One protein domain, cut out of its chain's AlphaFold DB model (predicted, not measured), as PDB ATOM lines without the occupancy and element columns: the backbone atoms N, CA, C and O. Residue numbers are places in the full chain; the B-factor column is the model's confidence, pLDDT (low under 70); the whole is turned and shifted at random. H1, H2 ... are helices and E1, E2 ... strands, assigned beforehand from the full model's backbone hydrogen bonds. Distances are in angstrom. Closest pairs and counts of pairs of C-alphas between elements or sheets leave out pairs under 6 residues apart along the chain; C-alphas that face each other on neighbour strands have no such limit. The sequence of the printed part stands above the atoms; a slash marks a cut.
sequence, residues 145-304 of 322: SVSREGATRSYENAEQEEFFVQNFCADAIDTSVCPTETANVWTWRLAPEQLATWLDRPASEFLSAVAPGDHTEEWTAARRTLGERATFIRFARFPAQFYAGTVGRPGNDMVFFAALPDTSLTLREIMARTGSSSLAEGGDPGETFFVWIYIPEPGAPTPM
ATOM      1  N   SER A 145     197.237 243.642 114.422       78.31
ATOM      2  CA  SER A 145     195.997 244.418 114.528       78.31
ATOM      3  C   SER A 145     196.240 245.896 114.251       78.31
ATOM      4  O   SER A 145     197.229 246.481 114.702       78.31
ATOM      5  N   VAL A 146     195.302 246.520 113.535       73.00
ATOM      6  CA  VAL A 146     195.295 247.968 113.307       73.00
ATOM      7  C   VAL A 146     194.663 248.680 114.495       73.00
ATOM      8  O   VAL A 146     193.525 248.391 114.875       73.00
ATOM      9  N   SER A 147     195.375 249.666 115.044       65.31
ATOM     10  CA  SER A 147     194.792 250.571 116.035       65.31
ATOM     11  C   SER A 147     193.605 251.322 115.423       65.31
ATOM     12  O   SER A 147     193.721 251.968 114.380       65.31
ATOM     13  N   ARG A 148     192.443 251.253 116.079       65.00
ATOM     14  CA  ARG A 148     191.203 251.898 115.607       65.00
ATOM     15  C   ARG A 148     191.156 253.408 115.869       65.00
ATOM     16  O   ARG A 148     190.202 254.065 115.455       65.00
ATOM     17  N   GLU A 149     192.130 253.976 116.578       59.72
ATOM     18  CA  GLU A 149     192.062 255.373 117.002       59.72
ATOM     19  C   GLU A 149     192.536 256.332 115.896       59.72
ATOM     20  O   GLU A 149     193.726 256.518 115.664       59.72
ATOM     21  N   GLY A 150     191.579 256.953 115.196       56.06
ATOM     22  CA  GLY A 150     191.807 258.124 114.335       56.06
ATOM     23  C   GLY A 150     192.611 257.894 113.048       56.06
ATOM     24  O   GLY A 150     192.772 258.836 112.270       56.06
ATOM     25  N   ALA A 151     193.085 256.676 112.796       52.94
ATOM     26  CA  ALA A 151     193.884 256.338 111.630       52.94
ATOM     27  C   ALA A 151     193.048 255.635 110.548       52.94
ATOM     28  O   ALA A 151     192.119 254.875 110.827       52.94
ATOM     29  N   THR A 152     193.378 255.885 109.281       60.28
ATOM     30  CA  THR A 152     192.916 255.042 108.171       60.28
ATOM     31  C   THR A 152     193.328 253.597 108.443       60.28
ATOM     32  O   THR A 152     194.459 253.377 108.877       60.28
ATOM     33  N   ARG A 153     192.443 252.623 108.172       63.72
ATOM     34  CA  ARG A 153     192.777 251.188 108.189       63.72
ATOM     35  C   ARG A 153     193.880 250.938 107.161       63.72
ATOM     36  O   ARG A 153     193.601 250.721 105.987       63.72
ATOM     37  N   SER A 154     195.126 251.088 107.581       64.81
ATOM     38  CA  SER A 154     196.298 250.947 106.736       64.81
ATOM     39  C   SER A 154     197.310 250.082 107.461       64.81
ATOM     40  O   SER A 154     197.390 250.084 108.692       64.81
ATOM     41  N   TYR A 155     198.044 249.303 106.677       66.94
ATOM     42  CA  TYR A 155     199.005 248.330 107.176       66.94
ATOM     43  C   TYR A 155     200.073 248.978 108.066       66.94
ATOM     44  O   TYR A 155     200.517 248.389 109.042       66.94
ATOM     45  N   GLU A 156     200.442 250.226 107.776       67.69
ATOM     46  CA  GLU A 156     201.443 250.981 108.530       67.69
ATOM     47  C   GLU A 156     201.014 251.291 109.971       67.69
ATOM     48  O   GLU A 156     201.867 251.613 110.792       67.69
ATOM     49  N   ASN A 157     199.717 251.180 110.277       70.69
ATOM     50  CA  ASN A 157     199.154 251.393 111.613       70.69
ATOM     51  C   ASN A 157     198.902 250.072 112.364       70.69
ATOM     52  O   ASN A 157     198.311 250.084 113.449       70.69
ATOM     53  N   ALA A 158     199.287 248.933 111.775       76.50
ATOM     54  CA  ALA A 158     199.200 247.629 112.413       76.50
ATOM     55  C   ALA A 158     200.426 247.414 113.312       76.50
ATOM     56  O   ALA A 158     201.510 247.086 112.835       76.50
ATOM     57  N   GLU A 159     200.270 247.652 114.614       81.06
ATOM     58  CA  GLU A 159     201.397 247.653 115.563       81.06
ATOM     59  C   GLU A 159     201.392 246.446 116.497       81.06
ATOM     60  O   GLU A 159     202.443 246.034 116.990       81.06
ATOM     61  N   GLN A 160     200.216 245.888 116.770       88.31
ATOM     62  CA  GLN A 160     200.048 244.936 117.853       88.31
ATOM     63  C   GLN A 160     199.874 243.523 117.312       88.31
ATOM     64  O   GLN A 160     198.900 243.239 116.620       88.31
ATOM     65  N   GLU A 161     200.807 242.640 117.665       92.75
ATOM     66  CA  GLU A 161     200.807 241.244 117.226       92.75
ATOM     67  C   GLU A 161     199.521 240.521 117.645       92.75
ATOM     68  O   GLU A 161     199.089 240.616 118.799       92.75
ATOM     69  N   GLU A 162     198.948 239.777 116.706       93.06
ATOM     70  CA  GLU A 162     197.775 238.924 116.872       93.06
ATOM     71  C   GLU A 162     198.158 237.458 116.691       93.06
ATOM     72  O   GLU A 162     199.033 237.113 115.892       93.06
ATOM     73  N   PHE A 163     197.476 236.580 117.418       95.19
ATOM     74  CA  PHE A 163     197.762 235.155 117.490       95.19
ATOM     75  C   PHE A 163     196.475 234.346 117.393       95.19
ATOM     76  O   PHE A 163     195.442 234.732 117.949       95.19
ATOM     77  N   PHE A 164     196.562 233.195 116.731       94.12
ATOM     78  CA  PHE A 164     195.537 232.168 116.826       94.12
ATOM     79  C   PHE A 164     195.770 231.364 118.104       94.12
ATOM     80  O   PHE A 164     196.787 230.685 118.264       94.12
ATOM     81  N   VAL A 165     194.808 231.431 119.013       93.00
ATOM     82  CA  VAL A 165     194.777 230.663 120.259       93.00
ATOM     83  C   VAL A 165     193.662 229.630 120.152       93.00
ATOM     84  O   VAL A 165     192.632 229.904 119.544       93.00
ATOM     85  N   GLN A 166     193.854 228.436 120.710       91.62
ATOM     86  CA  GLN A 166     192.795 227.429 120.742       91.62
ATOM     87  C   GLN A 166     191.600 227.938 121.559       91.62
ATOM     88  O   GLN A 166     191.760 228.653 122.550       91.62
ATOM     89  N   ASN A 167     190.388 227.577 121.152       90.75
ATOM     90  CA  ASN A 167     189.182 227.952 121.871       90.75
ATOM     91  C   ASN A 167     189.029 227.114 123.152       90.75
ATOM     92  O   ASN A 167     188.372 226.072 123.184       90.75
ATOM     93  N   PHE A 168     189.701 227.557 124.210       90.31
ATOM     94  CA  PHE A 168     189.635 226.948 125.529       90.31
ATOM     95  C   PHE A 168     188.300 227.214 126.216       90.31
ATOM     96  O   PHE A 168     187.689 228.281 126.075       90.31
ATOM     97  N   CYS A 169     187.908 226.264 127.056       87.19
ATOM     98  CA  CYS A 169     186.938 226.545 128.091       87.19
ATOM     99  C   CYS A 169     187.552 227.538 129.089       87.19
ATOM    100  O   CYS A 169     188.650 227.329 129.599       87.19
ATOM    101  N   ALA A 170     186.855 228.640 129.312       80.56
ATOM    102  CA  ALA A 170     187.167 229.685 130.279       80.56
ATOM    103  C   ALA A 170     186.352 229.512 131.573       80.56
ATOM    104  O   ALA A 170     186.718 230.023 132.623       80.56
ATOM    105  N   ASP A 171     185.252 228.764 131.512       79.56
ATOM    106  CA  ASP A 171     184.440 228.419 132.667       79.56
ATOM    107  C   ASP A 171     183.981 226.968 132.573       79.56
ATOM    108  O   ASP A 171     183.774 226.448 131.482       79.56
ATOM    109  N   ALA A 172     183.747 226.324 133.718       64.69
ATOM    110  CA  ALA A 172     183.183 224.976 133.783       64.69
ATOM    111  C   ALA A 172     181.681 224.976 133.425       64.69
ATOM    112  O   ALA A 172     180.821 224.689 134.259       64.69
ATOM    113  N   ILE A 173     181.357 225.344 132.187       64.31
ATOM    114  CA  ILE A 173     180.011 225.324 131.623       64.31
ATOM    115  C   ILE A 173     180.004 224.190 130.604       64.31
ATOM    116  O   ILE A 173     180.704 224.270 129.609       64.31
ATOM    117  N   ASP A 174     179.268 223.121 130.923       68.25
ATOM    118  CA  ASP A 174     178.957 221.963 130.069       68.25
ATOM    119  C   ASP A 174     180.046 221.553 129.049       68.25
ATOM    120  O   ASP A 174     180.167 222.108 127.958       68.25
ATOM    121  N   THR A 175     180.784 220.483 129.355       65.94
ATOM    122  CA  THR A 175     181.841 219.936 128.483       65.94
ATOM    123  C   THR A 175     181.349 219.483 127.104       65.94
ATOM    124  O   THR A 175     182.166 219.174 126.248       65.94
ATOM    125  N   SER A 176     180.035 219.406 126.860       71.50
ATOM    126  CA  SER A 176     179.509 219.165 125.510       71.50
ATOM    127  C   SER A 176     179.668 220.368 124.571       71.50
ATOM    128  O   SER A 176     179.619 220.193 123.357       71.50
ATOM    129  N   VAL A 177     179.887 221.568 125.120       70.75
ATOM    130  CA  VAL A 177     180.084 222.820 124.371       70.75
ATOM    131  C   VAL A 177     181.570 223.165 124.228       70.75
ATOM    132  O   VAL A 177     181.972 223.771 123.236       70.75
ATOM    133  N   CYS A 178     182.393 222.737 125.187       68.50
ATOM    134  CA  CYS A 178     183.837 222.959 125.208       68.50
ATOM    135  C   CYS A 178     184.626 221.652 125.047       68.50
ATOM    136  O   CYS A 178     184.724 220.886 126.010       68.50
ATOM    137  N   PRO A 179     185.283 221.419 123.902       63.09
ATOM    138  CA  PRO A 179     186.110 220.228 123.724       63.09
ATOM    139  C   PRO A 179     187.484 220.334 124.406       63.09
ATOM    140  O   PRO A 179     188.095 219.306 124.697       63.09
ATOM    141  N   THR A 180     187.977 221.550 124.668       74.31
ATOM    142  CA  THR A 180     189.336 221.775 125.186       74.31
ATOM    143  C   THR A 180     189.296 222.211 126.647       74.31
ATOM    144  O   THR A 180     188.739 223.265 126.965       74.31
ATOM    145  N   GLU A 181     189.899 221.412 127.533       72.38
ATOM    146  CA  GLU A 181     190.012 221.728 128.962       72.38
ATOM    147  C   GLU A 181     190.702 223.084 129.203       72.38
ATOM    148  O   GLU A 181     191.523 223.546 128.408       72.38
ATOM    149  N   THR A 182     190.355 223.720 130.324       66.00
ATOM    150  CA  THR A 182     190.935 224.986 130.790       66.00
ATOM    151  C   THR A 182     192.459 224.866 130.892       66.00
ATOM    152  O   THR A 182     192.966 224.170 131.774       66.00
ATOM    153  N   ALA A 183     193.202 225.567 130.033       68.94
ATOM    154  CA  ALA A 183     194.659 225.648 130.116       68.94
ATOM    155  C   ALA A 183     195.094 227.113 130.226       68.94
ATOM    156  O   ALA A 183     195.088 227.834 129.235       68.94
ATOM    157  N   ASN A 184     195.496 227.551 131.425       90.38
ATOM    158  CA  ASN A 184     196.104 228.870 131.676       90.38
ATOM    159  C   ASN A 184     195.351 230.057 131.038       90.38
ATOM    160  O   ASN A 184     195.971 230.981 130.500       90.38
ATOM    161  N   VAL A 185     194.021 229.998 131.077       93.12
ATOM    162  CA  VAL A 185     193.122 231.090 130.707       93.12
ATOM    163  C   VAL A 185     192.456 231.596 131.977       93.12
ATOM    164  O   VAL A 185     192.093 230.795 132.831       93.12
ATOM    165  N   TRP A 186     192.300 232.913 132.083       94.62
ATOM    166  CA  TRP A 186     191.571 233.565 133.168       94.62
ATOM    167  C   TRP A 186     190.601 234.593 132.616       94.62
ATOM    168  O   TRP A 186     190.941 235.332 131.685       94.62
ATOM    169  N   THR A 187     189.423 234.668 133.224       95.06
ATOM    170  CA  THR A 187     188.294 235.446 132.726       95.06
ATOM    171  C   THR A 187     187.816 236.460 133.749       95.06
ATOM    172  O   THR A 187     187.448 236.133 134.876       95.06
ATOM    173  N   TRP A 188     187.718 237.717 133.333       96.56
ATOM    174  CA  TRP A 188     187.018 238.753 134.082       96.56
ATOM    175  C   TRP A 188     185.703 239.066 133.394       96.56
ATOM    176  O   TRP A 188     185.666 239.299 132.188       96.56
ATOM    177  N   ARG A 189     184.631 239.115 134.185       95.75
ATOM    178  CA  ARG A 189     183.302 239.538 133.746       95.75
ATOM    179  C   ARG A 189     182.925 240.789 134.514       95.75
ATOM    180  O   ARG A 189     182.786 240.745 135.735       95.75
ATOM    181  N   LEU A 190     182.801 241.904 133.810       95.62
ATOM    182  CA  LEU A 190     182.555 243.212 134.401       95.62
ATOM    183  C   LEU A 190     181.260 243.786 133.842       95.62
ATOM    184  O   LEU A 190     181.038 243.788 132.631       95.62
ATOM    185  N   ALA A 191     180.425 244.328 134.720       94.50
ATOM    186  CA  ALA A 191     179.361 245.218 134.287       94.50
ATOM    187  C   ALA A 191     179.965 246.529 133.729       94.50
ATOM    188  O   ALA A 191     181.061 246.921 134.158       94.50
ATOM    189  N   PRO A 192     179.289 247.239 132.808       92.56
ATOM    190  CA  PRO A 192     179.811 248.475 132.216       92.56
ATOM    191  C   PRO A 192     180.230 249.526 133.257       92.56
ATOM    192  O   PRO A 192     181.274 250.164 133.119       92.56
ATOM    193  N   GLU A 193     179.472 249.667 134.344       92.50
ATOM    194  CA  GLU A 193     179.785 250.574 135.447       92.50
ATOM    195  C   GLU A 193     181.047 250.166 136.215       92.50
ATOM    196  O   GLU A 193     181.794 251.031 136.669       92.50
ATOM    197  N   GLN A 194     181.321 248.865 136.330       93.94
ATOM    198  CA  GLN A 194     182.545 248.363 136.950       93.94
ATOM    199  C   GLN A 194     183.738 248.622 136.033       93.94
ATOM    200  O   GLN A 194     184.750 249.143 136.500       93.94
ATOM    201  N   LEU A 195     183.612 248.327 134.733       94.56
ATOM    202  CA  LEU A 195     184.650 248.607 133.738       94.56
ATOM    203  C   LEU A 195     185.048 250.087 133.754       94.56
ATOM    204  O   LEU A 195     186.237 250.398 133.792       94.56
ATOM    205  N   ALA A 196     184.070 250.997 133.803       94.00
ATOM    206  CA  ALA A 196     184.314 252.439 133.813       94.00
ATOM    207  C   ALA A 196     185.246 252.896 134.952       94.00
ATOM    208  O   ALA A 196     186.000 253.847 134.777       94.00
ATOM    209  N   THR A 197     185.249 252.200 136.097       96.19
ATOM    210  CA  THR A 197     186.165 252.505 137.215       96.19
ATOM    211  C   THR A 197     187.621 252.107 136.952       96.19
ATOM    212  O   THR A 197     188.513 252.586 137.651       96.19
ATOM    213  N   TRP A 198     187.871 251.253 135.955       97.06
ATOM    214  CA  TRP A 198     189.186 250.690 135.643       97.06
ATOM    215  C   TRP A 198     189.785 251.188 134.328       97.06
ATOM    216  O   TRP A 198     190.998 251.092 134.173       97.06
ATOM    217  N   LEU A 199     188.979 251.727 133.404       96.44
ATOM    218  CA  LEU A 199     189.438 252.110 132.060       96.44
ATOM    219  C   LEU A 199     190.672 253.017 132.073       96.44
ATOM    220  O   LEU A 199     191.606 252.777 131.313       96.44
ATOM    221  N   ASP A 200     190.688 254.012 132.959       97.38
ATOM    222  CA  ASP A 200     191.754 255.018 133.034       97.38
ATOM    223  C   ASP A 200     192.811 254.678 134.105       97.38
ATOM    224  O   ASP A 200     193.609 255.526 134.506       97.38
ATOM    225  N   ARG A 201     192.808 253.436 134.602       97.81
ATOM    226  CA  ARG A 201     193.788 252.926 135.567       97.81
ATOM    227  C   ARG A 201     194.757 251.971 134.873       97.81
ATOM    228  O   ARG A 201     194.350 251.301 133.920       97.81
ATOM    229  N   PRO A 202     196.012 251.864 135.349       97.94
ATOM    230  CA  PRO A 202     196.963 250.897 134.815       97.94
ATOM    231  C   PRO A 202     196.398 249.475 134.847       97.94
ATOM    232  O   PRO A 202     195.818 249.049 135.850       97.94
ATOM    233  N   ALA A 203     196.606 248.716 133.774       97.00
ATOM    234  CA  ALA A 203     196.131 247.342 133.670       97.00
ATOM    235  C   ALA A 203     196.715 246.455 134.777       97.00
ATOM    236  O   ALA A 203     196.010 245.636 135.356       97.00
ATOM    237  N   SER A 204     197.976 246.678 135.147       96.56
ATOM    238  CA  SER A 204     198.630 246.031 136.292       96.56
ATOM    239  C   SER A 204     197.867 246.219 137.607       96.56
ATOM    240  O   SER A 204     197.814 245.293 138.421       96.56
ATOM    241  N   GLU A 205     197.238 247.380 137.819       97.50
ATOM    242  CA  GLU A 205     196.415 247.631 139.000       97.50
ATOM    243  C   GLU A 205     195.114 246.822 138.947       97.50
ATOM    244  O   GLU A 205     194.793 246.125 139.910       97.50
ATOM    245  N   PHE A 206     194.409 246.854 137.812       96.81
ATOM    246  CA  PHE A 206     193.201 246.055 137.585       96.81
ATOM    247  C   PHE A 206     193.463 244.556 137.809       96.81
ATOM    248  O   PHE A 206     192.806 243.928 138.638       96.81
ATOM    249  N   LEU A 207     194.488 244.015 137.150       95.69
ATOM    250  CA  LEU A 207     194.903 242.610 137.220       95.69
ATOM    251  C   LEU A 207     195.357 242.169 138.620       95.69
ATOM    252  O   LEU A 207     195.337 240.979 138.958       95.69
ATOM    253  N   SER A 208     195.773 243.128 139.449       94.12
ATOM    254  CA  SER A 208     196.176 242.873 140.828       94.12
ATOM    255  C   SER A 208     195.015 242.936 141.814       94.12
ATOM    256  O   SER A 208     195.000 242.161 142.776       94.12
ATOM    257  N   ALA A 209     194.084 243.867 141.592       95.25
ATOM    258  CA  ALA A 209     193.003 244.210 142.508       95.25
ATOM    259  C   ALA A 209     191.708 243.430 142.249       95.25
ATOM    260  O   ALA A 209     190.937 243.210 143.183       95.25
ATOM    261  N   VAL A 210     191.463 243.017 141.005       95.62
ATOM    262  CA  VAL A 210     190.270 242.266 140.611       95.62
ATOM    263  C   VAL A 210     190.669 240.829 140.312       95.62
ATOM    264  O   VAL A 210     191.464 240.565 139.411       95.62
ATOM    265  N   ALA A 211     190.121 239.889 141.078       93.19
ATOM    266  CA  ALA A 211     190.294 238.469 140.803       93.19
ATOM    267  C   ALA A 211     189.506 238.064 139.541       93.19
ATOM    268  O   ALA A 211     188.392 238.567 139.357       93.19
ATOM    269  N   PRO A 212     190.048 237.164 138.701       94.50
ATOM    270  CA  PRO A 212     189.247 236.511 137.672       94.50
ATOM    271  C   PRO A 212     188.138 235.674 138.323       94.50
ATOM    272  O   PRO A 212     188.241 235.287 139.493       94.50
ATOM    273  N   GLY A 213     187.064 235.421 137.576       88.06
ATOM    274  CA  GLY A 213     185.929 234.616 138.036       88.06
ATOM    275  C   GLY A 213     186.277 233.137 138.234       88.06
ATOM    276  O   GLY A 213     185.626 232.454 139.022       88.06
ATOM    277  N   ASP A 214     187.321 232.675 137.554       81.62
ATOM    278  CA  ASP A 214     187.838 231.315 137.490       81.62
ATOM    279  C   ASP A 214     189.312 231.252 137.948       81.62
ATOM    280  O   ASP A 214     190.042 232.242 137.890       81.62
ATOM    281  N   HIS A 215     189.748 230.088 138.446       81.06
ATOM    282  CA  HIS A 215     191.162 229.763 138.725       81.06
ATOM    283  C   HIS A 215     191.969 230.856 139.474       81.06
ATOM    284  O   HIS A 215     193.109 231.186 139.123       81.06
ATOM    285  N   THR A 216     191.373 231.470 140.507       85.88
ATOM    286  CA  THR A 216     191.953 232.631 141.212       85.88
ATOM    287  C   THR A 216     193.291 232.325 141.908       85.88
ATOM    288  O   THR A 216     194.165 233.199 142.003       85.88
ATOM    289  N   GLU A 217     193.475 231.105 142.419       87.81
ATOM    290  CA  GLU A 217     194.721 230.710 143.089       87.81
ATOM    291  C   GLU A 217     195.863 230.570 142.075       87.81
ATOM    292  O   GLU A 217     196.949 231.127 142.271       87.81
ATOM    293  N   GLU A 218     195.588 229.914 140.951       90.38
ATOM    294  CA  GLU A 218     196.501 229.736 139.826       90.38
ATOM    295  C   GLU A 218     196.883 231.089 139.219       90.38
ATOM    296  O   GLU A 218     198.066 231.343 138.970       90.38
ATOM    297  N   TRP A 219     195.919 232.009 139.092       93.38
ATOM    298  CA  TRP A 219     196.171 233.378 138.642       93.38
ATOM    299  C   TRP A 219     197.192 234.099 139.523       93.38
ATOM    300  O   TRP A 219     198.094 234.777 139.031       93.38
ATOM    301  N   THR A 220     197.089 233.950 140.846       91.88
ATOM    302  CA  THR A 220     197.978 234.642 141.791       91.88
ATOM    303  C   THR A 220     199.444 234.250 141.595       91.88
ATOM    304  O   THR A 220     200.338 235.082 141.798       91.88
ATOM    305  N   ALA A 221     199.699 232.999 141.201       91.75
ATOM    306  CA  ALA A 221     201.026 232.529 140.830       91.75
ATOM    307  C   ALA A 221     201.407 232.996 139.419       91.75
ATOM    308  O   ALA A 221     202.471 233.595 139.246       91.75
ATOM    309  N   ALA A 222     200.526 232.787 138.438       92.50
ATOM    310  CA  ALA A 222     200.765 233.096 137.032       92.50
ATOM    311  C   ALA A 222     201.054 234.584 136.789       92.50
ATOM    312  O   ALA A 222     202.012 234.921 136.088       92.50
ATOM    313  N   ARG A 223     200.318 235.488 137.449       93.69
ATOM    314  CA  ARG A 223     200.462 236.942 137.270       93.69
ATOM    315  C   ARG A 223     201.850 237.479 137.628       93.69
ATOM    316  O   ARG A 223     202.230 238.554 137.183       93.69
ATOM    317  N   ARG A 224     202.620 236.745 138.442       91.50
ATOM    318  CA  ARG A 224     204.004 237.115 138.790       91.50
ATOM    319  C   ARG A 224     204.969 236.955 137.617       91.50
ATOM    320  O   ARG A 224     206.054 237.507 137.679       91.50
ATOM    321  N   THR A 225     204.568 236.207 136.590       90.50
ATOM    322  CA  THR A 225     205.355 235.942 135.377       90.50
ATOM    323  C   THR A 225     204.930 236.816 134.190       90.50
ATOM    324  O   THR A 225     205.427 236.631 133.078       90.50
ATOM    325  N   LEU A 226     204.011 237.770 134.402       90.00
ATOM    326  CA  LEU A 226     203.614 238.727 133.365       90.00
ATOM    327  C   LEU A 226     204.833 239.534 132.912       90.00
ATOM    328  O   LEU A 226     205.573 240.072 133.732       90.00
ATOM    329  N   GLY A 227     205.040 239.599 131.597       86.12
ATOM    330  CA  GLY A 227     206.204 240.242 130.980       86.12
ATOM    331  C   GLY A 227     207.447 239.350 130.867       86.12
ATOM    332  O   GLY A 227     208.335 239.660 130.080       86.12
ATOM    333  N   GLU A 228     207.508 238.225 131.585       90.69
ATOM    334  CA  GLU A 228     208.563 237.211 131.410       90.69
ATOM    335  C   GLU A 228     208.176 236.164 130.360       90.69
ATOM    336  O   GLU A 228     209.033 235.587 129.690       90.69
ATOM    337  N   ARG A 229     206.872 235.902 130.231       91.44
ATOM    338  CA  ARG A 229     206.297 234.925 129.306       91.44
ATOM    339  C   ARG A 229     205.400 235.614 128.292       91.44
ATOM    340  O   ARG A 229     204.760 236.620 128.609       91.44
ATOM    341  N   ALA A 230     205.300 235.009 127.107       93.06
ATOM    342  CA  ALA A 230     204.253 235.347 126.154       93.06
ATOM    343  C   ALA A 230     202.907 235.314 126.887       93.06
ATOM    344  O   ALA A 230     202.596 234.351 127.585       93.06
ATOM    345  N   THR A 231     202.177 236.415 126.800       96.38
ATOM    346  CA  THR A 231     200.873 236.583 127.428       96.38
ATOM    347  C   THR A 231     199.990 237.241 126.398       96.38
ATOM    348  O   THR A 231     200.415 238.193 125.745       96.38
ATOM    349  N   PHE A 232     198.774 236.743 126.265       96.56
ATOM    350  CA  PHE A 232     197.831 237.242 125.290       96.56
ATOM    351  C   PHE A 232     196.570 237.729 125.983       96.56
ATOM    352  O   PHE A 232     196.181 237.204 127.027       96.56
ATOM    353  N   ILE A 233     195.939 238.736 125.394       97.06
ATOM    354  CA  ILE A 233     194.721 239.350 125.897       97.06
ATOM    355  C   ILE A 233     193.663 239.425 124.804       97.06
ATOM    356  O   ILE A 233     193.960 239.651 123.629       97.06
ATOM    357  N   ARG A 234     192.412 239.252 125.217       95.75
ATOM    358  CA  ARG A 234     191.240 239.466 124.380       95.75
ATOM    359  C   ARG A 234     190.173 240.212 125.161       95.75
ATOM    360  O   ARG A 234     189.968 239.954 126.348       95.75
ATOM    361  N   PHE A 235     189.462 241.088 124.462       95.62
ATOM    362  CA  PHE A 235     188.295 241.785 124.978       95.62
ATOM    363  C   PHE A 235     187.054 241.419 124.173       95.62
ATOM    364  O   PHE A 235     187.132 241.171 122.970       95.62
ATOM    365  N   ALA A 236     185.899 241.421 124.827       95.12
ATOM    366  CA  ALA A 236     184.614 241.421 124.143       95.12
ATOM    367  C   ALA A 236     183.543 242.097 124.996       95.12
ATOM    368  O   ALA A 236     183.684 242.248 126.210       95.12
ATOM    369  N   ARG A 237     182.440 242.473 124.352       94.44
ATOM    370  CA  ARG A 237     181.241 242.963 125.026       94.44
ATOM    371  C   ARG A 237     180.007 242.384 124.359       94.44
ATOM    372  O   ARG A 237     179.869 242.489 123.146       94.44
ATOM    373  N   PHE A 238     179.156 241.741 125.148       94.44
ATOM    374  CA  PHE A 238     177.866 241.209 124.709       94.44
ATOM    375  C   PHE A 238     177.007 240.822 125.927       94.44
ATOM    376  O   PHE A 238     177.529 240.707 127.040       94.44
ATOM    377  N   PRO A 239     175.687 240.614 125.766       94.81
ATOM    378  CA  PRO A 239     174.830 240.149 126.855       94.81
ATOM    379  C   PRO A 239     175.290 238.808 127.441       94.81
ATOM    380  O   PRO A 239     175.483 237.838 126.708       94.81
ATOM    381  N   ALA A 240     175.393 238.725 128.772       92.31
ATOM    382  CA  ALA A 240     175.928 237.551 129.475       92.31
ATOM    383  C   ALA A 240     175.232 236.229 129.114       92.31
ATOM    384  O   ALA A 240     175.860 235.178 129.149       92.31
ATOM    385  N   GLN A 241     173.948 236.270 128.746       91.81
ATOM    386  CA  GLN A 241     173.181 235.084 128.348       91.81
ATOM    387  C   GLN A 241     173.696 234.388 127.079       91.81
ATOM    388  O   GLN A 241     173.344 233.239 126.841       91.81
ATOM    389  N   PHE A 242     174.493 235.080 126.259       90.62
ATOM    390  CA  PHE A 242     175.130 234.508 125.072       90.62
ATOM    391  C   PHE A 242     176.520 233.944 125.375       90.62
ATOM    392  O   PHE A 242     177.140 233.348 124.498       90.62
ATOM    393  N   TYR A 243     177.021 234.127 126.601       91.56
ATOM    394  CA  TYR A 243     178.298 233.566 126.999       91.56
ATOM    395  C   TYR A 243     178.165 232.074 127.271       91.56
ATOM    396  O   TYR A 243     177.431 231.650 128.162       91.56
ATOM    397  N   ALA A 244     178.927 231.291 126.520       90.19
ATOM    398  CA  ALA A 244     178.893 229.841 126.582       90.19
ATOM    399  C   ALA A 244     180.061 229.230 127.372       90.19
ATOM    400  O   ALA A 244     180.243 228.020 127.339       90.19
ATOM    401  N   GLY A 245     180.856 230.044 128.075       89.75
ATOM    402  CA  GLY A 245     181.985 229.544 128.867       89.75
ATOM    403  C   GLY A 245     183.268 229.301 128.078       89.75
ATOM    404  O   GLY A 245     184.204 228.746 128.635       89.75
ATOM    405  N   THR A 246     183.338 229.721 126.816       91.38
ATOM    406  CA  THR A 246     184.519 229.620 125.944       91.38
ATOM    407  C   THR A 246     185.170 230.984 125.733       91.38
ATOM    408  O   THR A 246     184.486 232.005 125.729       91.38
ATOM    409  N   VAL A 247     186.481 231.026 125.480       91.69
ATOM    410  CA  VAL A 247     187.174 232.286 125.122       91.69
ATOM    411  C   VAL A 247     186.723 232.865 123.774       91.69
ATOM    412  O   VAL A 247     186.946 234.043 123.490       91.69
ATOM    413  N   GLY A 248     186.105 232.059 122.913       90.12
ATOM    414  CA  GLY A 248     185.439 232.479 121.681       90.12
ATOM    415  C   GLY A 248     183.992 232.036 121.610       90.12
ATOM    416  O   GLY A 248     183.319 231.878 122.625       90.12
ATOM    417  N   ARG A 249     183.503 231.859 120.384       87.25
ATOM    418  CA  ARG A 249     182.166 231.320 120.137       87.25
ATOM    419  C   ARG A 249     182.169 229.799 120.299       87.25
ATOM    420  O   ARG A 249     183.187 229.174 120.016       87.25
ATOM    421  N   PRO A 250     181.052 229.197 120.729       84.00
ATOM    422  CA  PRO A 250     180.871 227.753 120.647       84.00
ATOM    423  C   PRO A 250     181.086 227.234 119.228       84.00
ATOM    424  O   PRO A 250     180.558 227.821 118.288       84.00
ATOM    425  N   GLY A 251     181.803 226.120 119.095       81.25
ATOM    426  CA  GLY A 251     182.067 225.469 117.808       81.25
ATOM    427  C   GLY A 251     183.361 225.910 117.128       81.25
ATOM    428  O   GLY A 251     183.964 225.097 116.444       81.25
ATOM    429  N   ASN A 252     183.842 227.130 117.378       87.00
ATOM    430  CA  ASN A 252     185.107 227.595 116.813       87.00
ATOM    431  C   ASN A 252     186.279 226.813 117.403       87.00
ATOM    432  O   ASN A 252     186.369 226.659 118.624       87.00
ATOM    433  N   ASP A 253     187.228 226.413 116.567       85.31
ATOM    434  CA  ASP A 253     188.448 225.755 117.039       85.31
ATOM    435  C   ASP A 253     189.489 226.749 117.550       85.31
ATOM    436  O   ASP A 253     190.206 226.481 118.518       85.31
ATOM    437  N   MET A 254     189.571 227.904 116.889       89.81
ATOM    438  CA  MET A 254     190.588 228.920 117.124       89.81
ATOM    439  C   MET A 254     189.948 230.290 117.315       89.81
ATOM    440  O   MET A 254     188.849 230.578 116.841       89.81
ATOM    441  N   VAL A 255     190.665 231.149 118.025       91.81
ATOM    442  CA  VAL A 255     190.229 232.482 118.406       91.81
ATOM    443  C   VAL A 255     191.382 233.470 118.351       91.81
ATOM    444  O   VAL A 255     192.522 233.130 118.667       91.81
ATOM    445  N   PHE A 256     191.077 234.718 118.007       92.75
ATOM    446  CA  PHE A 256     192.062 235.794 118.018       92.75
ATOM    447  C   PHE A 256     192.354 236.271 119.431       92.75
ATOM    448  O   PHE A 256     191.442 236.600 120.195       92.75
ATOM    449  N   PHE A 257     193.639 236.358 119.746       95.31
ATOM    450  CA  PHE A 257     194.141 237.128 120.870       95.31
ATOM    451  C   PHE A 257     195.237 238.071 120.388       95.31
ATOM    452  O   PHE A 257     196.020 237.728 119.506       95.31
ATOM    453  N   ALA A 258     195.344 239.231 121.023       95.12
ATOM    454  CA  ALA A 258     196.483 240.113 120.838       95.12
ATOM    455  C   ALA A 258     197.565 239.785 121.874       95.12
ATOM    456  O   ALA A 258     197.242 239.388 122.997       95.12
ATOM    457  N   ALA A 259     198.845 239.984 121.559       95.56
ATOM    458  CA  ALA A 259     199.866 240.022 122.607       95.56
ATOM    459  C   ALA A 259     199.517 241.110 123.635       95.56
ATOM    460  O   ALA A 259     199.123 242.221 123.282       95.56
ATOM    461  N   LEU A 260     199.634 240.776 124.920       95.81
ATOM    462  CA  LEU A 260     199.386 241.711 126.008       95.81
ATOM    463  C   LEU A 260     200.474 242.799 125.974       95.81
ATOM    464  O   LEU A 260     201.651 242.466 126.149       95.81
ATOM    465  N   PRO A 261     200.116 244.082 125.774       93.38
ATOM    466  CA  PRO A 261     201.079 245.174 125.828       93.38
ATOM    467  C   PRO A 261     201.644 245.366 127.242       93.38
ATOM    468  O   PRO A 261     201.275 244.672 128.191       93.38
ATOM    469  N   ASP A 262     202.505 246.371 127.413       93.88
ATOM    470  CA  ASP A 262     202.971 246.764 128.744       93.88
ATOM    471  C   ASP A 262     201.784 247.057 129.685       93.88
ATOM    472  O   ASP A 262     200.968 247.947 129.444       93.88
ATOM    473  N   THR A 263     201.712 246.311 130.788       95.81
ATOM    474  CA  THR A 263     200.665 246.442 131.815       95.81
ATOM    475  C   THR A 263     200.743 247.745 132.626       95.81
ATOM    476  O   THR A 263     199.876 248.002 133.468       95.81
ATOM    477  N   SER A 264     201.770 248.572 132.405       96.75
ATOM    478  CA  SER A 264     201.825 249.946 132.907       96.75
ATOM    479  C   SER A 264     200.838 250.879 132.189       96.75
ATOM    480  O   SER A 264     200.407 251.869 132.783       96.75
ATOM    481  N   LEU A 265     200.435 250.535 130.958       96.62
ATOM    482  CA  LEU A 265     199.396 251.236 130.208       96.62
ATOM    483  C   LEU A 265     198.031 251.077 130.876       96.62
ATOM    484  O   LEU A 265     197.758 250.097 131.577       96.62
ATOM    485  N   THR A 266     197.149 252.039 130.632       97.69
ATOM    486  CA  THR A 266     195.753 251.958 131.064       97.69
ATOM    487  C   THR A 266     194.993 250.877 130.296       97.69
ATOM    488  O   THR A 266     195.347 250.538 129.164       97.69
ATOM    489  N   LEU A 267     193.912 250.341 130.877       96.12
ATOM    490  CA  LEU A 267     193.058 249.392 130.148       96.12
ATOM    491  C   LEU A 267     192.530 249.994 128.841       96.12
ATOM    492  O   LEU A 267     192.521 249.305 127.826       96.12
ATOM    493  N   ARG A 268     192.155 251.279 128.841       95.75
ATOM    494  CA  ARG A 268     191.710 251.984 127.633       95.75
ATOM    495  C   ARG A 268     192.778 251.980 126.539       95.75
ATOM    496  O   ARG A 268     192.461 251.678 125.393       95.75
ATOM    497  N   GLU A 269     194.029 252.283 126.880       94.44
ATOM    498  CA  GLU A 269     195.142 252.273 125.921       94.44
ATOM    499  C   GLU A 269     195.428 250.865 125.388       94.44
ATOM    500  O   GLU A 269     195.647 250.700 124.190       94.44
ATOM    501  N   ILE A 270     195.385 249.839 126.245       94.81
ATOM    502  CA  ILE A 270     195.538 248.444 125.805       94.81
ATOM    503  C   ILE A 270     194.402 248.056 124.854       94.81
ATOM    504  O   ILE A 270     194.654 247.484 123.794       94.81
ATOM    505  N   MET A 271     193.156 248.400 125.183       93.44
ATOM    506  CA  MET A 271     192.008 248.150 124.312       93.44
ATOM    507  C   MET A 271     192.171 248.861 122.967       93.44
ATOM    508  O   MET A 271     191.923 248.255 121.933       93.44
ATOM    509  N   ALA A 272     192.646 250.107 122.947       90.12
ATOM    510  CA  ALA A 272     192.898 250.822 121.698       90.12
ATOM    511  C   ALA A 272     193.968 250.139 120.832       90.12
ATOM    512  O   ALA A 272     193.740 249.916 119.642       90.12
ATOM    513  N   ARG A 273     195.093 249.738 121.438       88.94
ATOM    514  CA  ARG A 273     196.198 249.051 120.746       88.94
ATOM    515  C   ARG A 273     195.813 247.684 120.197       88.94
ATOM    516  O   ARG A 273     196.330 247.286 119.169       88.94
ATOM    517  N   THR A 274     194.905 246.988 120.870       89.50
ATOM    518  CA  THR A 274     194.423 245.649 120.488       89.50
ATOM    519  C   THR A 274     193.178 245.700 119.593       89.50
ATOM    520  O   THR A 274     192.415 244.741 119.528       89.50
ATOM    521  N   GLY A 275     192.902 246.846 118.953       85.94
ATOM    522  CA  GLY A 275     191.766 247.005 118.036       85.94
ATOM    523  C   GLY A 275     190.384 247.011 118.709       85.94
ATOM    524  O   GLY A 275     189.362 246.990 118.032       85.94
ATOM    525  N   SER A 276     190.331 247.091 120.037       88.44
ATOM    526  CA  SER A 276     189.130 246.990 120.876       88.44
ATOM    527  C   SER A 276     188.672 248.340 121.462       88.44
ATOM    528  O   SER A 276     187.963 248.372 122.470       88.44
ATOM    529  N   SER A 277     189.063 249.474 120.864       84.62
ATOM    530  CA  SER A 277     188.784 250.823 121.401       84.62
ATOM    531  C   SER A 277     187.293 251.105 121.619       84.62
ATOM    532  O   SER A 277     186.923 251.686 122.637       84.62
ATOM    533  N   SER A 278     186.426 250.640 120.715       85.44
ATOM    534  CA  SER A 278     184.973 250.844 120.791       85.44
ATOM    535  C   SER A 278     184.341 250.198 122.025       85.44
ATOM    536  O   SER A 278     183.267 250.604 122.462       85.44
ATOM    537  N   LEU A 279     185.006 249.208 122.625       87.25
ATOM    538  CA  LEU A 279     184.530 248.575 123.850       87.25
ATOM    539  C   LEU A 279     184.732 249.468 125.088       87.25
ATOM    540  O   LEU A 279     184.090 249.236 126.111       87.25
ATOM    541  N   ALA A 280     185.610 250.477 125.002       86.31
ATOM    542  CA  ALA A 280     185.868 251.450 126.065       86.31
ATOM    543  C   ALA A 280     184.888 252.640 126.046       86.31
ATOM    544  O   ALA A 280     184.879 253.458 126.974       86.31
ATOM    545  N   GLU A 281     184.085 252.755 124.990       85.69
ATOM    546  CA  GLU A 281     182.920 253.636 124.908       85.69
ATOM    547  C   GLU A 281     181.730 252.907 125.548       85.69
ATOM    548  O   GLU A 281     181.700 251.685 125.507       85.69
ATOM    549  N   GLY A 282     180.789 253.608 126.190       76.94
ATOM    550  CA  GLY A 282     179.736 253.000 127.029       76.94
ATOM    551  C   GLY A 282     179.045 251.746 126.448       76.94
ATOM    552  O   GLY A 282     178.979 251.558 125.237       76.94
ATOM    553  N   GLY A 283     178.542 250.874 127.327       81.69
ATOM    554  CA  GLY A 283     177.817 249.654 126.947       81.69
ATOM    555  C   GLY A 283     176.302 249.804 127.056       81.69
ATOM    556  O   GLY A 283     175.812 250.636 127.830       81.69
ATOM    557  N   ASP A 284     175.569 248.977 126.316       87.94
ATOM    558  CA  ASP A 284     174.119 248.899 126.458       87.94
ATOM    559  C   ASP A 284     173.743 248.265 127.814       87.94
ATOM    560  O   ASP A 284     174.464 247.403 128.336       87.94
ATOM    561  N   PRO A 285     172.609 248.657 128.426       86.50
ATOM    562  CA  PRO A 285     172.138 248.020 129.650       86.50
ATOM    563  C   PRO A 285     171.978 246.503 129.474       86.50
ATOM    564  O   PRO A 285     171.259 246.044 128.590       86.50
ATOM    565  N   GLY A 286     172.610 245.724 130.355       89.44
ATOM    566  CA  GLY A 286     172.572 244.257 130.318       89.44
ATOM    567  C   GLY A 286     173.717 243.605 129.536       89.44
ATOM    568  O   GLY A 286     173.846 242.379 129.568       89.44
ATOM    569  N   GLU A 287     174.577 244.389 128.884       95.00
ATOM    570  CA  GLU A 287     175.837 243.873 128.357       95.00
ATOM    571  C   GLU A 287     176.821 243.544 129.481       95.00
ATOM    572  O   GLU A 287     176.817 244.143 130.557       95.00
ATOM    573  N   THR A 288     177.687 242.573 129.224       96.06
ATOM    574  CA  THR A 288     178.825 242.236 130.074       96.06
ATOM    575  C   THR A 288     180.094 242.419 129.270       96.06
ATOM    576  O   THR A 288     180.172 242.033 128.103       96.06
ATOM    577  N   PHE A 289     181.081 243.040 129.900       96.31
ATOM    578  CA  PHE A 289     182.417 243.153 129.361       96.31
ATOM    579  C   PHE A 289     183.260 241.977 129.832       96.31
ATOM    580  O   PHE A 289     183.296 241.663 131.026       96.31
ATOM    581  N   PHE A 290     183.944 241.349 128.888       96.56
ATOM    582  CA  PHE A 290     184.792 240.199 129.119       96.56
ATOM    583  C   PHE A 290     186.245 240.567 128.839       96.56
ATOM    584  O   PHE A 290     186.555 241.160 127.803       96.56
ATOM    585  N   VAL A 291     187.128 240.188 129.761       97.00
ATOM    586  CA  VAL A 291     188.578 240.177 129.553       97.00
ATOM    587  C   VAL A 291     189.038 238.743 129.692       97.00
ATOM    588  O   VAL A 291     188.772 238.128 130.723       97.00
ATOM    589  N   TRP A 292     189.756 238.236 128.699       96.75
ATOM    590  CA  TRP A 292     190.458 236.964 128.807       96.75
ATOM    591  C   TRP A 292     191.955 237.203 128.750       96.75
ATOM    592  O   TRP A 292     192.432 237.935 127.881       96.75
ATOM    593  N   ILE A 293     192.690 236.560 129.651       96.69
ATOM    594  CA  ILE A 293     194.146 236.461 129.578       96.69
ATOM    595  C   ILE A 293     194.516 235.007 129.376       96.69
ATOM    596  O   ILE A 293     194.073 234.157 130.139       96.69
ATOM    597  N   TYR A 294     195.358 234.749 128.382       95.81
ATOM    598  CA  TYR A 294     195.932 233.439 128.117       95.81
ATOM    599  C   TYR A 294     197.453 233.487 128.275       95.81
ATOM    600  O   TYR A 294     198.118 234.347 127.693       95.81
ATOM    601  N   ILE A 295     198.009 232.560 129.059       95.69
ATOM    602  CA  ILE A 295     199.460 232.380 129.206       95.69
ATOM    603  C   ILE A 295     199.815 230.957 128.748       95.69
ATOM    604  O   ILE A 295     199.663 230.017 129.530       95.69
ATOM    605  N   PRO A 296     200.309 230.754 127.512       94.00
ATOM    606  CA  PRO A 296     200.628 229.428 126.991       94.00
ATOM    607  C   PRO A 296     201.666 228.721 127.852       94.00
ATOM    608  O   PRO A 296     202.604 229.352 128.350       94.00
ATOM    609  N   GLU A 297     201.551 227.399 127.986       92.00
ATOM    610  CA  GLU A 297     202.608 226.580 128.581       92.00
ATOM    611  C   GLU A 297     203.941 226.756 127.834       92.00
ATOM    612  O   GLU A 297     203.947 227.064 126.639       92.00
ATOM    613  N   PRO A 298     205.095 226.584 128.503       89.62
ATOM    614  CA  PRO A 298     206.381 226.707 127.830       89.62
ATOM    615  C   PRO A 298     206.479 225.733 126.645       89.62
ATOM    616  O   PRO A 298     206.425 224.521 126.826       89.62
ATOM    617  N   GLY A 299     206.645 226.274 125.436       88.94
ATOM    618  CA  GLY A 299     206.744 225.493 124.198       88.94
ATOM    619  C   GLY A 299     205.409 225.160 123.524       88.94
ATOM    620  O   GLY A 299     205.434 224.549 122.457       88.94
ATOM    621  N   ALA A 300     204.267 225.566 124.090       90.12
ATOM    622  CA  ALA A 300     202.987 225.440 123.402       90.12
ATOM    623  C   ALA A 300     202.978 226.319 122.132       90.12
ATOM    624  O   ALA A 300     203.404 227.479 122.191       90.12
ATOM    625  N   PRO A 301     202.528 225.791 120.980       88.19
ATOM    626  CA  PRO A 301     202.485 226.558 119.746       88.19
ATOM    627  C   PRO A 301     201.372 227.607 119.811       88.19
ATOM    628  O   PRO A 301     200.203 227.276 119.982       88.19
ATOM    629  N   THR A 302     201.736 228.872 119.624       91.12
ATOM    630  CA  THR A 302     200.795 229.987 119.456       91.12
ATOM    631  C   THR A 302     201.164 230.718 118.175       91.12
ATOM    632  O   THR A 302     201.982 231.641 118.213       91.12
ATOM    633  N   PRO A 303     200.687 230.236 117.014       93.75
ATOM    634  CA  PRO A 303     201.050 230.835 115.743       93.75
ATOM    635  C   PRO A 303     200.471 232.249 115.648       93.75
ATOM    636  O   PRO A 303     199.355 232.512 116.101       93.75
ATOM    637  N   MET A 304     201.237 233.157 115.045       94.56
ATOM    638  CA  MET A 304     200.721 234.478 114.686       94.56
ATOM    639  C   MET A 304     199.508 234.330 113.764       94.56
ATOM    640  O   MET A 304     199.438 233.399 112.962       94.56
TER     641      MET A 304
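What this domain is: This is residues 145 to 304 of the 322 residues of an uncharacterized protein of Proteobacteria bacterium HN_bin10 (UniProt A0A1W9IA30). A strongly twisted sheet of five strands runs through the middle, with E3 and E5 nearest the mean of the C-alphas, and five short helices are set round it. H4 and H5 pack on each other, with H5 only just over E3, on which 3 of its 4 C-alphas fall; H1 lies by one end of E2 and E5, and H3 grazes the E2 edge, with H2 between H3 and H4. The sheet's order is E1, E4, E3, E5, E2, antiparallel throughout; the order along the chain is E1, E2, H1, H2, H3, E3, E4, H4, H5, E5. The class is mixed, with under half of the 160 printed residues in named elements. The whole is compact and rounded, with a radius of gyration of the C-alphas of 15.1 A and spans of 42 by 38 by 31 A.

How they stand to each other: Residues 145 to 146 pair antiparallel with residues 158 to 160 of edge strand E1, residues 158 to 166. E1 neighbours E4, residues 254 to 259, with N 163 and O 257 2.8 A apart. Edge strand E2, residues 185 to 190, neighbours E5, residues 287 to 294, with N 188 and O 291 2.8 A apart. H1, residues 192 to 196, is on the sheet at a height of 7.6 A. H2, residues 203 to 209, is not on it. H3, residues 216 to 225, only grazes the sheet; the closest C-alphas of E2 and H3, Trp 186 and Trp 219, are 7.2 A apart. H2 and H3 are close but not clearly touching, with C-alphas 207 and 223 7.9 A apart. E3, residues 232 to 239, neighbours E5, with N 234 and O 292 3.0 A apart, and forms a hairpin with E4, with N 233 and O 258 2.8 A apart. H4, residues 267 to 273, touches H5, residues 277 to 280, closest at C-alphas 271 and 277, 5.1 A. E4, H4, H5 and E5 form a split strand-helix-strand unit, two strands of one sheet that are not neighbours, with helices between them along the chain and E3 between them in the sheet; its crossover is right-handed. Every O i to N i+4 pair is within hydrogen-bond range in H1, H2 and H4; H3 has 4 of 6, and H5 is too short for one.

Where its parts are: E1 begins at C-alpha 158 (199.200, 247.629, 112.413) and spans 22.8 A. E2 spans 16.5 A, H3 15.0 A, E3 23.2 A and E4 15.5 A. E5 spans 22.6 A and ends at C-alpha 294 (195.932, 233.439, 128.117).

The domain as a whole: The C-alphas farthest apart, Thr 152 and Glu 217, are 42.6 A apart. The printed part has no cut. The links E1 to E2 and E3 to E4 are long. Mean pLDDT of the printed part is 87.9; residues 147 to 156, 172 to 175, 178 to 179 and 182 to 183 are under 70.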